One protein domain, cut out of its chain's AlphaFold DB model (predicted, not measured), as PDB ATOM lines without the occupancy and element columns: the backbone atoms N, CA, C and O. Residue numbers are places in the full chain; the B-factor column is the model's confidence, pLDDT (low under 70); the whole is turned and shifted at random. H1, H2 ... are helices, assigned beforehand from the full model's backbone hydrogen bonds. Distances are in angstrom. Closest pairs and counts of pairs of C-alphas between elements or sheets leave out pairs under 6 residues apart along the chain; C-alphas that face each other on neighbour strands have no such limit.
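Overview. This is residues 295 to 387 of the 662 residues of the protein "LD protein" of Symbiodinium microadriaticum (UniProt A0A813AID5). A short helix, H6, forms the core, with H2 side by side with it and H1 crossing both; H4 and H5 sit on the other side of H6, and the long H3 runs past one side of the group, crossing H6. The printed part has 93 residues with six named helices, H1 to H6 in chain order, and no named strand: the class is all helix, mostly crossed in packing. It is compact and rounded, with a radius of gyration of the C-alphas of 12.6 A and spans of 36 by 26 by 25 A.

Along the chain. Find C-alpha 295 at (266.377, 219.458, 396.714); from there H1 runs 24.5 A to residue 311. H2 is residues 315 to 327, 18.5 A, and H3 is residues 336 to 351, 22.3 A. Next come H4, residues 355 to 363, and H5, residues 365 to 370. H6, residues 374 to 383, ends at C-alpha 383, (269.110, 225.857, 413.732).

Arrangement. Start at the hub, H6, which touches four helices. Its closest C-alphas to H2 are Leu 379 and Val 319, 5.4 A, at a shallow tilt of 18 degrees, the same way. H1 touches H6 with residues 297 to 304 alone, about perpendicular at 89 degrees; the closest C-alphas, Leu 300 and Leu 376, are 6.5 A apart. H4 touches H6, C-alphas 356 and 381 being closest at 6.5 A, while H5 and H6 touch only at the corner, closest at C-alphas 368 and 374, 5.7 A. H3 touches H1, closest at C-alphas 345 and 296, 6.2 A, but is close but not clearly touching to H6, with C-alphas 346 and 380 closest at 7.1 A. H2 and H3 are apart. Every O i to N i+4 pair is within hydrogen-bond range in H1, H2, H3, H4 and H6; H5 has 0 of 2, but 3 of 3 O i to N i+3 pairs.

Size, cuts and confidence. Look at Asp 332 and Ala 362, whose C-alphas are the two farthest apart, 36.2 A. The printed part has no cut and no long link. Mean pLDDT of the printed part is 88.7, and residue 311 alone is under 70.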
ATOM      1  N   LYS A 295     267.446 220.174 396.010       88.81
ATOM      2  CA  LYS A 295     266.377 219.458 396.714       88.81
ATOM      3  C   LYS A 295     266.142 220.059 398.101       88.81
ATOM      4  O   LYS A 295     264.996 220.339 398.452       88.81
ATOM      5  N   GLN A 296     267.211 220.303 398.853       90.12
ATOM      6  CA  GLN A 296     267.209 220.969 400.154       90.12
ATOM      7  C   GLN A 296     266.656 222.388 400.032       90.12
ATOM      8  O   GLN A 296     265.783 222.775 400.810       90.12
ATOM      9  N   ARG A 297     267.089 223.147 399.014       91.75
ATOM     10  CA  ARG A 297     266.547 224.485 398.744       91.75
ATOM     11  C   ARG A 297     265.065 224.456 398.420       91.75
ATOM     12  O   ARG A 297     264.330 225.286 398.942       91.75
ATOM     13  N   ARG A 298     264.599 223.499 397.613       90.38
ATOM     14  CA  ARG A 298     263.168 223.345 397.328       90.38
ATOM     15  C   ARG A 298     262.379 223.027 398.600       90.38
ATOM     16  O   ARG A 298     261.383 223.693 398.857       90.38
ATOM     17  N   MET A 299     262.824 222.059 399.404       91.25
ATOM     18  CA  MET A 299     262.154 221.689 400.660       91.25
ATOM     19  C   MET A 299     262.059 222.876 401.626       91.25
ATOM     20  O   MET A 299     260.967 223.240 402.056       91.25
ATOM     21  N   LEU A 300     263.190 223.521 401.926       92.19
ATOM     22  CA  LEU A 300     263.218 224.664 402.839       92.19
ATOM     23  C   LEU A 300     262.544 225.905 402.245       92.19
ATOM     24  O   LEU A 300     261.983 226.703 402.985       92.19
ATOM     25  N   GLY A 301     262.575 226.074 400.924       91.00
ATOM     26  CA  GLY A 301     261.877 227.147 400.223       91.00
ATOM     27  C   GLY A 301     260.361 227.028 400.362       91.00
ATOM     28  O   GLY A 301     259.703 228.019 400.677       91.00
ATOM     29  N   ILE A 302     259.814 225.816 400.208       90.06
ATOM     30  CA  ILE A 302     258.392 225.530 400.457       90.06
ATOM     31  C   ILE A 302     258.055 225.798 401.925       90.06
ATOM     32  O   ILE A 302     257.079 226.498 402.203       90.06
ATOM     33  N   LEU A 303     258.886 225.300 402.850       90.19
ATOM     34  CA  LEU A 303     258.715 225.536 404.279       90.19
ATOM     35  C   LEU A 303     258.664 227.040 404.572       90.19
ATOM     36  O   LEU A 303     257.647 227.536 405.032       90.19
ATOM     37  N   MET A 304     259.704 227.795 404.224       88.62
ATOM     38  CA  MET A 304     259.773 229.236 404.482       88.62
ATOM     39  C   MET A 304     258.626 230.013 403.831       88.62
ATOM     40  O   MET A 304     258.072 230.910 404.459       88.62
ATOM     41  N   SER A 305     258.218 229.653 402.610       87.75
ATOM     42  CA  SER A 305     257.079 230.283 401.932       87.75
ATOM     43  C   SER A 305     255.780 230.140 402.735       87.75
ATOM     44  O   SER A 305     255.064 231.119 402.943       87.75
ATOM     45  N   LYS A 306     255.512 228.945 403.282       86.75
ATOM     46  CA  LYS A 306     254.334 228.680 404.125       86.75
ATOM     47  C   LYS A 306     254.304 229.576 405.371       86.75
ATOM     48  O   LYS A 306     253.250 230.102 405.718       86.75
ATOM     49  N   TYR A 307     255.452 229.800 406.011       83.62
ATOM     50  CA  TYR A 307     255.542 230.642 407.213       83.62
ATOM     51  C   TYR A 307     255.485 232.135 406.895       83.62
ATOM     52  O   TYR A 307     254.855 232.884 407.636       83.62
ATOM     53  N   ARG A 308     256.049 232.562 405.759       84.12
ATOM     54  CA  ARG A 308     255.888 233.935 405.254       84.12
ATOM     55  C   ARG A 308     254.420 234.287 405.051       84.12
ATOM     56  O   ARG A 308     253.981 235.350 405.481       84.12
ATOM     57  N   MET A 309     253.661 233.375 404.441       79.69
ATOM     58  CA  MET A 309     252.227 233.566 404.214       79.69
ATOM     59  C   MET A 309     251.430 233.659 405.520       79.69
ATOM     60  O   MET A 309     250.453 234.400 405.577       79.69
ATOM     61  N   LYS A 310     251.845 232.932 406.566       78.88
ATOM     62  CA  LYS A 310     251.154 232.909 407.863       78.88
ATOM     63  C   LYS A 310     251.480 234.127 408.738       78.88
ATOM     64  O   LYS A 310     250.577 234.644 409.384       78.88
ATOM     65  N   ASN A 311     252.734 234.588 408.741       69.94
ATOM     66  CA  ASN A 311     253.217 235.531 409.752       69.94
ATOM     67  C   ASN A 311     253.474 236.964 409.240       69.94
ATOM     68  O   ASN A 311     253.619 237.855 410.059       69.94
ATOM     69  N   LYS A 312     253.521 237.231 407.921       73.00
ATOM     70  CA  LYS A 312     253.885 238.551 407.331       73.00
ATOM     71  C   LYS A 312     255.205 239.172 407.846       73.00
ATOM     72  O   LYS A 312     255.489 240.330 407.547       73.00
ATOM     73  N   ASP A 313     256.012 238.399 408.557       78.31
ATOM     74  CA  ASP A 313     257.274 238.825 409.153       78.31
ATOM     75  C   ASP A 313     258.428 238.802 408.143       78.31
ATOM     76  O   ASP A 313     258.364 238.178 407.075       78.31
ATOM     77  N   SER A 314     259.533 239.453 408.503       86.06
ATOM     78  CA  SER A 314     260.775 239.375 407.738       86.06
ATOM     79  C   SER A 314     261.394 237.972 407.802       86.06
ATOM     80  O   SER A 314     261.257 237.238 408.781       86.06
ATOM     81  N   ASP A 315     262.181 237.599 406.787       84.69
ATOM     82  CA  ASP A 315     262.845 236.283 406.746       84.69
ATOM     83  C   ASP A 315     263.731 236.025 407.974       84.69
ATOM     84  O   ASP A 315     263.896 234.886 408.409       84.69
ATOM     85  N   ARG A 316     264.308 237.089 408.545       85.88
ATOM     86  CA  ARG A 316     265.145 237.007 409.746       85.88
ATOM     87  C   ARG A 316     264.320 236.672 410.986       85.88
ATOM     88  O   ARG A 316     264.770 235.861 411.793       85.88
ATOM     89  N   GLU A 317     263.148 237.280 411.127       86.56
ATOM     90  CA  GLU A 317     262.217 237.007 412.225       86.56
ATOM     91  C   GLU A 317     261.656 235.595 412.112       86.56
ATOM     92  O   GLU A 317     261.676 234.868 413.097       86.56
ATOM     93  N   ILE A 318     261.290 235.141 410.909       88.75
ATOM     94  CA  ILE A 318     260.809 233.768 410.692       88.75
ATOM     95  C   ILE A 318     261.861 232.740 411.120       88.75
ATOM     96  O   ILE A 318     261.537 231.777 411.813       88.75
ATOM     97  N   VAL A 319     263.135 232.947 410.763       90.94
ATOM     98  CA  VAL A 319     264.225 232.063 411.208       90.94
ATOM     99  C   VAL A 319     264.375 232.079 412.733       90.94
ATOM    100  O   VAL A 319     264.574 231.023 413.335       90.94
ATOM    101  N   ALA A 320     264.273 233.251 413.367       88.94
ATOM    102  CA  ALA A 320     264.333 233.368 414.822       88.94
ATOM    103  C   ALA A 320     263.152 232.654 415.498       88.94
ATOM    104  O   ALA A 320     263.367 231.892 416.435       88.94
ATOM    105  N   ILE A 321     261.936 232.823 414.971       90.38
ATOM    106  CA  ILE A 321     260.710 232.156 415.424       90.38
ATOM    107  C   ILE A 321     260.840 230.635 415.292       90.38
ATOM    108  O   ILE A 321     260.526 229.914 416.232       90.38
ATOM    109  N   MET A 322     261.350 230.127 414.165       91.62
ATOM    110  CA  MET A 322     261.561 228.686 413.967       91.62
ATOM    111  C   MET A 322     262.585 228.116 414.949       91.62
ATOM    112  O   MET A 322     262.349 227.072 415.550       91.62
ATOM    113  N   LYS A 323     263.715 228.806 415.143       91.75
ATOM    114  CA  LYS A 323     264.717 228.412 416.138       91.75
ATOM    115  C   LYS A 323     264.119 228.407 417.546       91.75
ATOM    116  O   LYS A 323     264.323 227.450 418.287       91.75
ATOM    117  N   GLN A 324     263.360 229.445 417.888       90.88
ATOM    118  CA  GLN A 324     262.694 229.557 419.179       90.88
ATOM    119  C   GLN A 324     261.658 228.450 419.382       90.88
ATOM    120  O   GLN A 324     261.569 227.888 420.470       90.88
ATOM    121  N   ALA A 325     260.921 228.075 418.338       92.88
ATOM    122  CA  ALA A 325     259.962 226.979 418.390       92.88
ATOM    123  C   ALA A 325     260.633 225.634 418.697       92.88
ATOM    124  O   ALA A 325     260.087 224.849 419.464       92.88
ATOM    125  N   VAL A 326     261.837 225.387 418.173       94.00
ATOM    126  CA  VAL A 326     262.617 224.192 418.532       94.00
ATOM    127  C   VAL A 326     263.098 224.250 419.985       94.00
ATOM    128  O   VAL A 326     263.006 223.258 420.702       94.00
ATOM    129  N   LEU A 327     263.594 225.406 420.439       92.25
ATOM    130  CA  LEU A 327     264.072 225.591 421.818       92.25
ATOM    131  C   LEU A 327     262.950 225.484 422.863       92.25
ATOM    132  O   LEU A 327     263.212 225.102 423.998       92.25
ATOM    133  N   SER A 328     261.711 225.801 422.484       91.44
ATOM    134  CA  SER A 328     260.544 225.798 423.375       91.44
ATOM    135  C   SER A 328     259.533 224.681 423.112       91.44
ATOM    136  O   SER A 328     258.465 224.676 423.716       91.44
ATOM    137  N   CYS A 329     259.843 223.742 422.213       93.75
ATOM    138  CA  CYS A 329     258.920 222.690 421.767       93.75
ATOM    139  C   CYS A 329     257.540 223.221 421.325       93.75
ATOM    140  O   CYS A 329     256.505 222.634 421.630       93.75
ATOM    141  N   ASN A 330     257.505 224.346 420.606       93.12
ATOM    142  CA  ASN A 330     256.256 224.971 420.174       93.12
ATOM    143  C   ASN A 330     255.734 224.355 418.863       93.12
ATOM    144  O   ASN A 330     256.176 224.707 417.762       93.12
ATOM    145  N   TYR A 331     254.746 223.470 418.996       92.62
ATOM    146  CA  TYR A 331     254.117 222.740 417.893       92.62
ATOM    147  C   TYR A 331     253.113 223.568 417.064       92.62
ATOM    148  O   TYR A 331     252.870 223.248 415.897       92.62
ATOM    149  N   ASP A 332     252.569 224.663 417.609       89.88
ATOM    150  CA  ASP A 332     251.657 225.568 416.885       89.88
ATOM    151  C   ASP A 332     252.380 226.385 415.816       89.88
ATOM    152  O   ASP A 332     251.835 226.702 414.742       89.88
ATOM    153  N   VAL A 333     253.632 226.720 416.127       89.12
ATOM    154  CA  VAL A 333     254.572 227.319 415.196       89.12
ATOM    155  C   VAL A 333     255.113 226.230 414.281       89.12
ATOM    156  O   VAL A 333     254.835 226.282 413.086       89.12
ATOM    157  N   LEU A 334     255.836 225.240 414.817       90.56
ATOM    158  CA  LEU A 334     256.575 224.254 414.027       90.56
ATOM    159  C   LEU A 334     255.915 222.866 414.061       90.56
ATOM    160  O   LEU A 334     256.225 222.029 414.903       90.56
ATOM    161  N   ARG A 335     255.015 222.626 413.099       91.19
ATOM    162  CA  ARG A 335     254.279 221.356 412.942       91.19
ATOM    163  C   ARG A 335     255.149 220.211 412.406       91.19
ATOM    164  O   ARG A 335     256.230 220.450 411.868       91.19
ATOM    165  N   GLU A 336     254.613 218.990 412.461       91.56
ATOM    166  CA  GLU A 336     255.258 217.735 412.037       91.56
ATOM    167  C   GLU A 336     255.979 217.835 410.683       91.56
ATOM    168  O   GLU A 336     257.175 217.562 410.596       91.56
ATOM    169  N   GLU A 337     255.298 218.318 409.636       91.00
ATOM    170  CA  GLU A 337     255.891 218.506 408.303       91.00
ATOM    171  C   GLU A 337     257.184 219.340 408.355       91.00
ATOM    172  O   GLU A 337     258.178 219.023 407.696       91.00
ATOM    173  N   GLY A 338     257.170 220.420 409.144       91.69
ATOM    174  CA  GLY A 338     258.302 221.327 409.313       91.69
ATOM    175  C   GLY A 338     259.450 220.689 410.082       91.69
ATOM    176  O   GLY A 338     260.598 220.810 409.658       91.69
ATOM    177  N   LEU A 339     259.143 219.956 411.155       94.62
ATOM    178  CA  LEU A 339     260.130 219.195 411.925       94.62
ATOM    179  C   LEU A 339     260.788 218.104 411.072       94.62
ATOM    180  O   LEU A 339     262.014 218.009 411.047       94.62
ATOM    181  N   CYS A 340     260.002 217.348 410.302       93.19
ATOM    182  CA  CYS A 340     260.489 216.331 409.369       93.19
ATOM    183  C   CYS A 340     261.415 216.930 408.300       93.19
ATOM    184  O   CYS A 340     262.499 216.398 408.040       93.19
ATOM    185  N   MET A 341     261.020 218.058 407.694       93.50
ATOM    186  CA  MET A 341     261.847 218.758 406.708       93.50
ATOM    187  C   MET A 341     263.159 219.269 407.313       93.50
ATOM    188  O   MET A 341     264.214 219.066 406.710       93.50
ATOM    189  N   LEU A 342     263.115 219.889 408.498       93.94
ATOM    190  CA  LEU A 342     264.312 220.378 409.189       93.94
ATOM    191  C   LEU A 342     265.240 219.229 409.583       93.94
ATOM    192  O   LEU A 342     266.421 219.279 409.242       93.94
ATOM    193  N   ARG A 343     264.719 218.171 410.218       94.00
ATOM    194  CA  ARG A 343     265.508 216.997 410.633       94.00
ATOM    195  C   ARG A 343     266.218 216.367 409.442       94.00
ATOM    196  O   ARG A 343     267.416 216.111 409.512       94.00
ATOM    197  N   LYS A 344     265.509 216.189 408.322       92.88
ATOM    198  CA  LYS A 344     266.086 215.642 407.089       92.88
ATOM    199  C   LYS A 344     267.223 216.504 406.548       92.88
ATOM    200  O   LYS A 344     268.300 215.984 406.280       92.88
ATOM    201  N   VAL A 345     267.009 217.814 406.416       92.44
ATOM    202  CA  VAL A 345     268.046 218.713 405.883       92.44
ATOM    203  C   VAL A 345     269.252 218.792 406.817       92.44
ATOM    204  O   VAL A 345     270.382 218.814 406.339       92.44
ATOM    205  N   ILE A 346     269.038 218.799 408.133       91.62
ATOM    206  CA  ILE A 346     270.116 218.825 409.128       91.62
ATOM    207  C   ILE A 346     270.940 217.543 409.070       91.62
ATOM    208  O   ILE A 346     272.164 217.631 409.012       91.62
ATOM    209  N   ARG A 347     270.293 216.374 409.008       90.06
ATOM    210  CA  ARG A 347     270.970 215.079 408.867       90.06
ATOM    211  C   ARG A 347     271.787 215.006 407.575       90.06
ATOM    212  O   ARG A 347     272.972 214.681 407.615       90.06
ATOM    213  N   ASP A 348     271.191 215.379 406.442       88.44
ATOM    214  CA  ASP A 348     271.880 215.402 405.143       88.44
ATOM    215  C   ASP A 348     273.073 216.386 405.160       88.44
ATOM    216  O   ASP A 348     274.145 216.127 404.602       88.44
ATOM    217  N   HIS A 349     272.920 217.531 405.832       86.44
ATOM    218  CA  HIS A 349     273.979 218.527 405.979       86.44
ATOM    219  C   HIS A 349     275.109 218.063 406.915       86.44
ATOM    220  O   HIS A 349     276.284 218.310 406.629       86.44
ATOM    221  N   ALA A 350     274.779 217.361 408.001       84.75
ATOM    222  CA  ALA A 350     275.758 216.748 408.894       84.75
ATOM    223  C   ALA A 350     276.576 215.676 408.159       84.75
ATOM    224  O   ALA A 350     277.806 215.709 408.207       84.75
ATOM    225  N   PHE A 351     275.911 214.810 407.388       82.06
ATOM    226  CA  PHE A 351     276.557 213.780 406.570       82.06
ATOM    227  C   PHE A 351     277.510 214.364 405.514       82.06
ATOM    228  O   PHE A 351     278.560 213.799 405.224       82.06
ATOM    229  N   THR A 352     277.181 215.532 404.956       81.81
ATOM    230  CA  THR A 352     278.011 216.213 403.946       81.81
ATOM    231  C   THR A 352     279.117 217.100 404.531       81.81
ATOM    232  O   THR A 352     279.733 217.864 403.786       81.81
ATOM    233  N   GLY A 353     279.407 216.989 405.834       79.50
ATOM    234  CA  GLY A 353     280.545 217.652 406.481       79.50
ATOM    235  C   GLY A 353     280.242 219.032 407.065       79.50
ATOM    236  O   GLY A 353     281.154 219.791 407.353       79.50
ATOM    237  N   ASN A 354     278.973 219.395 407.261       85.12
ATOM    238  CA  ASN A 354     278.588 220.683 407.843       85.12
ATOM    239  C   ASN A 354     279.129 221.928 407.103       85.12
ATOM    240  O   ASN A 354     279.453 222.943 407.730       85.12
ATOM    241  N   LYS A 355     279.149 221.890 405.765       87.94
ATOM    242  CA  LYS A 355     279.737 222.916 404.878       87.94
ATOM    243  C   LYS A 355     279.312 224.358 405.180       87.94
ATOM    244  O   LYS A 355     280.108 225.280 405.025       87.94
ATOM    245  N   ILE A 356     278.075 224.594 405.629       88.38
ATOM    246  CA  ILE A 356     277.616 225.942 406.016       88.38
ATOM    247  C   ILE A 356     278.370 226.457 407.249       88.38
ATOM    248  O   ILE A 356     278.722 227.635 407.303       88.38
ATOM    249  N   ARG A 357     278.646 225.596 408.234       86.50
ATOM    250  CA  ARG A 357     279.385 225.975 409.446       86.50
ATOM    251  C   ARG A 357     280.832 226.323 409.107       86.50
ATOM    252  O   ARG A 357     281.318 227.352 409.568       86.50
ATOM    253  N   GLU A 358     281.465 225.519 408.255       88.50
ATOM    254  CA  GLU A 358     282.818 225.764 407.741       88.50
ATOM    255  C   GLU A 358     282.892 227.079 406.957       88.50
ATOM    256  O   GLU A 358     283.769 227.909 407.196       88.50
ATOM    257  N   PHE A 359     281.916 227.329 406.075       89.06
ATOM    258  CA  PHE A 359     281.843 228.566 405.302       89.06
ATOM    259  C   PHE A 359     281.729 229.806 406.197       89.06
ATOM    260  O   PHE A 359     282.423 230.798 405.959       89.06
ATOM    261  N   VAL A 360     280.883 229.757 407.232       89.44
ATOM    262  CA  VAL A 360     280.730 230.866 408.188       89.44
ATOM    263  C   VAL A 360     281.981 231.039 409.049       89.44
ATOM    264  O   VAL A 360     282.361 232.173 409.327       89.44
ATOM    265  N   GLN A 361     282.648 229.953 409.437       88.06
ATOM    266  CA  GLN A 361     283.903 230.027 410.185       88.06
ATOM    267  C   GLN A 361     285.021 230.688 409.366       88.06
ATOM    268  O   GLN A 361     285.793 231.465 409.918       88.06
ATOM    269  N   ALA A 362     285.081 230.424 408.058       89.31
ATOM    270  CA  ALA A 362     286.091 230.994 407.169       89.31
ATOM    271  C   ALA A 362     285.793 232.443 406.732       89.31
ATOM    272  O   ALA A 362     286.718 233.231 406.567       89.31
ATOM    273  N   ASN A 363     284.518 232.804 406.532       87.94
ATOM    274  CA  ASN A 363     284.135 234.065 405.871       87.94
ATOM    275  C   ASN A 363     283.304 235.020 406.747       87.94
ATOM    276  O   ASN A 363     282.973 236.128 406.320       87.94
ATOM    277  N   GLY A 364     282.938 234.601 407.958       87.06
ATOM    278  CA  GLY A 364     282.047 235.334 408.851       87.06
ATOM    279  C   GLY A 364     280.562 235.196 408.493       87.06
ATOM    280  O   GLY A 364     280.164 234.878 407.373       87.06
ATOM    281  N   GLU A 365     279.696 235.472 409.470       86.81
ATOM    282  CA  GLU A 365     278.244 235.270 409.356       86.81
ATOM    283  C   GLU A 365     277.585 236.197 408.313       86.81
ATOM    284  O   GLU A 365     276.629 235.816 407.633       86.81
ATOM    285  N   ALA A 366     278.130 237.404 408.126       87.69
ATOM    286  CA  ALA A 366     277.652 238.361 407.128       87.69
ATOM    287  C   ALA A 366     277.819 237.855 405.682       87.69
ATOM    288  O   ALA A 366     277.073 238.283 404.796       87.69
ATOM    289  N   ALA A 367     278.746 236.917 405.438       88.25
ATOM    290  CA  ALA A 367     278.977 236.338 404.118       88.25
ATOM    291  C   ALA A 367     277.786 235.509 403.611       88.25
ATOM    292  O   ALA A 367     277.603 235.401 402.399       88.25
ATOM    293  N   LEU A 368     276.916 235.012 404.501       88.50
ATOM    294  CA  LEU A 368     275.698 234.287 404.115       88.50
ATOM    295  C   LEU A 368     274.768 235.126 403.222       88.50
ATOM    296  O   LEU A 368     274.088 234.573 402.362       88.50
ATOM    297  N   LYS A 369     274.781 236.464 403.351       88.06
ATOM    298  CA  LYS A 369     273.992 237.384 402.505       88.06
ATOM    299  C   LYS A 369     274.394 237.354 401.026       88.06
ATOM    300  O   LYS A 369     273.615 237.774 400.173       88.06
ATOM    301  N   LYS A 370     275.612 236.892 400.725       86.88
ATOM    302  CA  LYS A 370     276.168 236.841 399.364       86.88
ATOM    303  C   LYS A 370     275.795 235.553 398.620       86.88
ATOM    304  O   LYS A 370     275.939 235.509 397.402       86.88
ATOM    305  N   LEU A 371     275.309 234.535 399.332       89.38
ATOM    306  CA  LEU A 371     274.904 233.254 398.756       89.38
ATOM    307  C   LEU A 371     273.566 233.362 398.013       89.38
ATOM    308  O   LEU A 371     272.813 234.331 398.165       89.38
ATOM    309  N   ARG A 372     273.260 232.356 397.195       88.81
ATOM    310  CA  ARG A 372     271.918 232.181 396.626       88.81
ATOM    311  C   ARG A 372     270.943 231.808 397.744       88.81
ATOM    312  O   ARG A 372     271.293 231.011 398.606       88.81
ATOM    313  N   ASP A 373     269.748 232.391 397.745       88.44
ATOM    314  CA  ASP A 373     268.730 232.214 398.794       88.44
ATOM    315  C   ASP A 373     269.304 232.345 400.230       88.44
ATOM    316  O   ASP A 373     269.355 231.366 400.992       88.44
ATOM    317  N   PRO A 374     269.790 233.544 400.626       88.81
ATOM    318  CA  PRO A 374     270.498 233.754 401.893       88.81
ATOM    319  C   PRO A 374     269.746 233.293 403.143       88.81
ATOM    320  O   PRO A 374     270.361 232.827 404.102       88.81
ATOM    321  N   TRP A 375     268.418 233.422 403.148       87.25
ATOM    322  CA  TRP A 375     267.577 233.067 404.291       87.25
ATOM    323  C   TRP A 375     267.524 231.554 404.540       87.25
ATOM    324  O   TRP A 375     267.431 231.147 405.692       87.25
ATOM    325  N   LEU A 376     267.655 230.713 403.506       92.00
ATOM    326  CA  LEU A 376     267.682 229.251 403.662       92.00
ATOM    327  C   LEU A 376     268.984 228.796 404.323       92.00
ATOM    328  O   LEU A 376     268.977 228.011 405.267       92.00
ATOM    329  N   HIS A 377     270.106 229.356 403.870       91.69
ATOM    330  CA  HIS A 377     271.409 229.121 404.484       91.69
ATOM    331  C   HIS A 377     271.442 229.651 405.921       91.69
ATOM    332  O   HIS A 377     272.000 229.009 406.811       91.69
ATOM    333  N   ARG A 378     270.798 230.801 406.161       91.44
ATOM    334  CA  ARG A 378     270.643 231.372 407.498       91.44
ATOM    335  C   ARG A 378     269.799 230.489 408.413       91.44
ATOM    336  O   ARG A 378     270.193 230.315 409.559       91.44
ATOM    337  N   LEU A 379     268.692 229.934 407.918       92.19
ATOM    338  CA  LEU A 379     267.836 229.010 408.662       92.19
ATOM    339  C   LEU A 379     268.639 227.805 409.148       92.19
ATOM    340  O   LEU A 379     268.706 227.560 410.349       92.19
ATOM    341  N   VAL A 380     269.300 227.101 408.224       92.75
ATOM    342  CA  VAL A 380     270.106 225.918 408.562       92.75
ATOM    343  C   VAL A 380     271.209 226.292 409.547       92.75
ATOM    344  O   VAL A 380     271.380 225.622 410.560       92.75
ATOM    345  N   TYR A 381     271.916 227.398 409.311       91.88
ATOM    346  CA  TYR A 381     272.972 227.850 410.212       91.88
ATOM    347  C   TYR A 381     272.467 228.185 411.625       91.88
ATOM    348  O   TYR A 381     273.104 227.800 412.601       91.88
ATOM    349  N   GLU A 382     271.340 228.889 411.760       90.31
ATOM    350  CA  GLU A 382     270.771 229.251 413.064       90.31
ATOM    351  C   GLU A 382     270.238 228.042 413.830       90.31
ATOM    352  O   GLU A 382     270.429 227.959 415.044       90.31
ATOM    353  N   VAL A 383     269.619 227.092 413.131       90.88
ATOM    354  CA  VAL A 383     269.110 225.857 413.732       90.88
ATOM    355  C   VAL A 383     270.264 224.933 414.148       90.88
ATOM    356  O   VAL A 383     270.218 224.361 415.229       90.88
ATOM    357  N   LEU A 384     271.371 224.885 413.396       90.50
ATOM    358  CA  LEU A 384     272.601 224.172 413.793       90.50
ATOM    359  C   LEU A 384     273.292 224.754 415.041       90.50
ATOM    360  O   LEU A 384     274.204 224.132 415.587       90.50
ATOM    361  N   LYS A 385     272.908 225.957 415.492       88.12
ATOM    362  CA  LYS A 385     273.384 226.515 416.768       88.12
ATOM    363  C   LYS A 385     272.633 225.946 417.976       88.12
ATOM    364  O   LYS A 385     273.059 226.226 419.098       88.12
ATOM    365  N   VAL A 386     271.527 225.233 417.766       88.94
ATOM    366  CA  VAL A 386     270.801 224.519 418.821       88.94
ATOM    367  C   VAL A 386     271.607 223.266 419.194       88.94
ATOM    368  O   VAL A 386     272.037 222.533 418.298       88.94
ATOM    369  N   PRO A 387     271.866 223.020 420.488       86.56
ATOM    370  CA  PRO A 387     272.655 221.871 420.917       86.56
ATOM    371  C   PRO A 387     271.861 220.572 420.713       86.56
ATOM    372  O   PRO A 387     270.657 220.539 420.967       86.56
TER     373      PRO A 387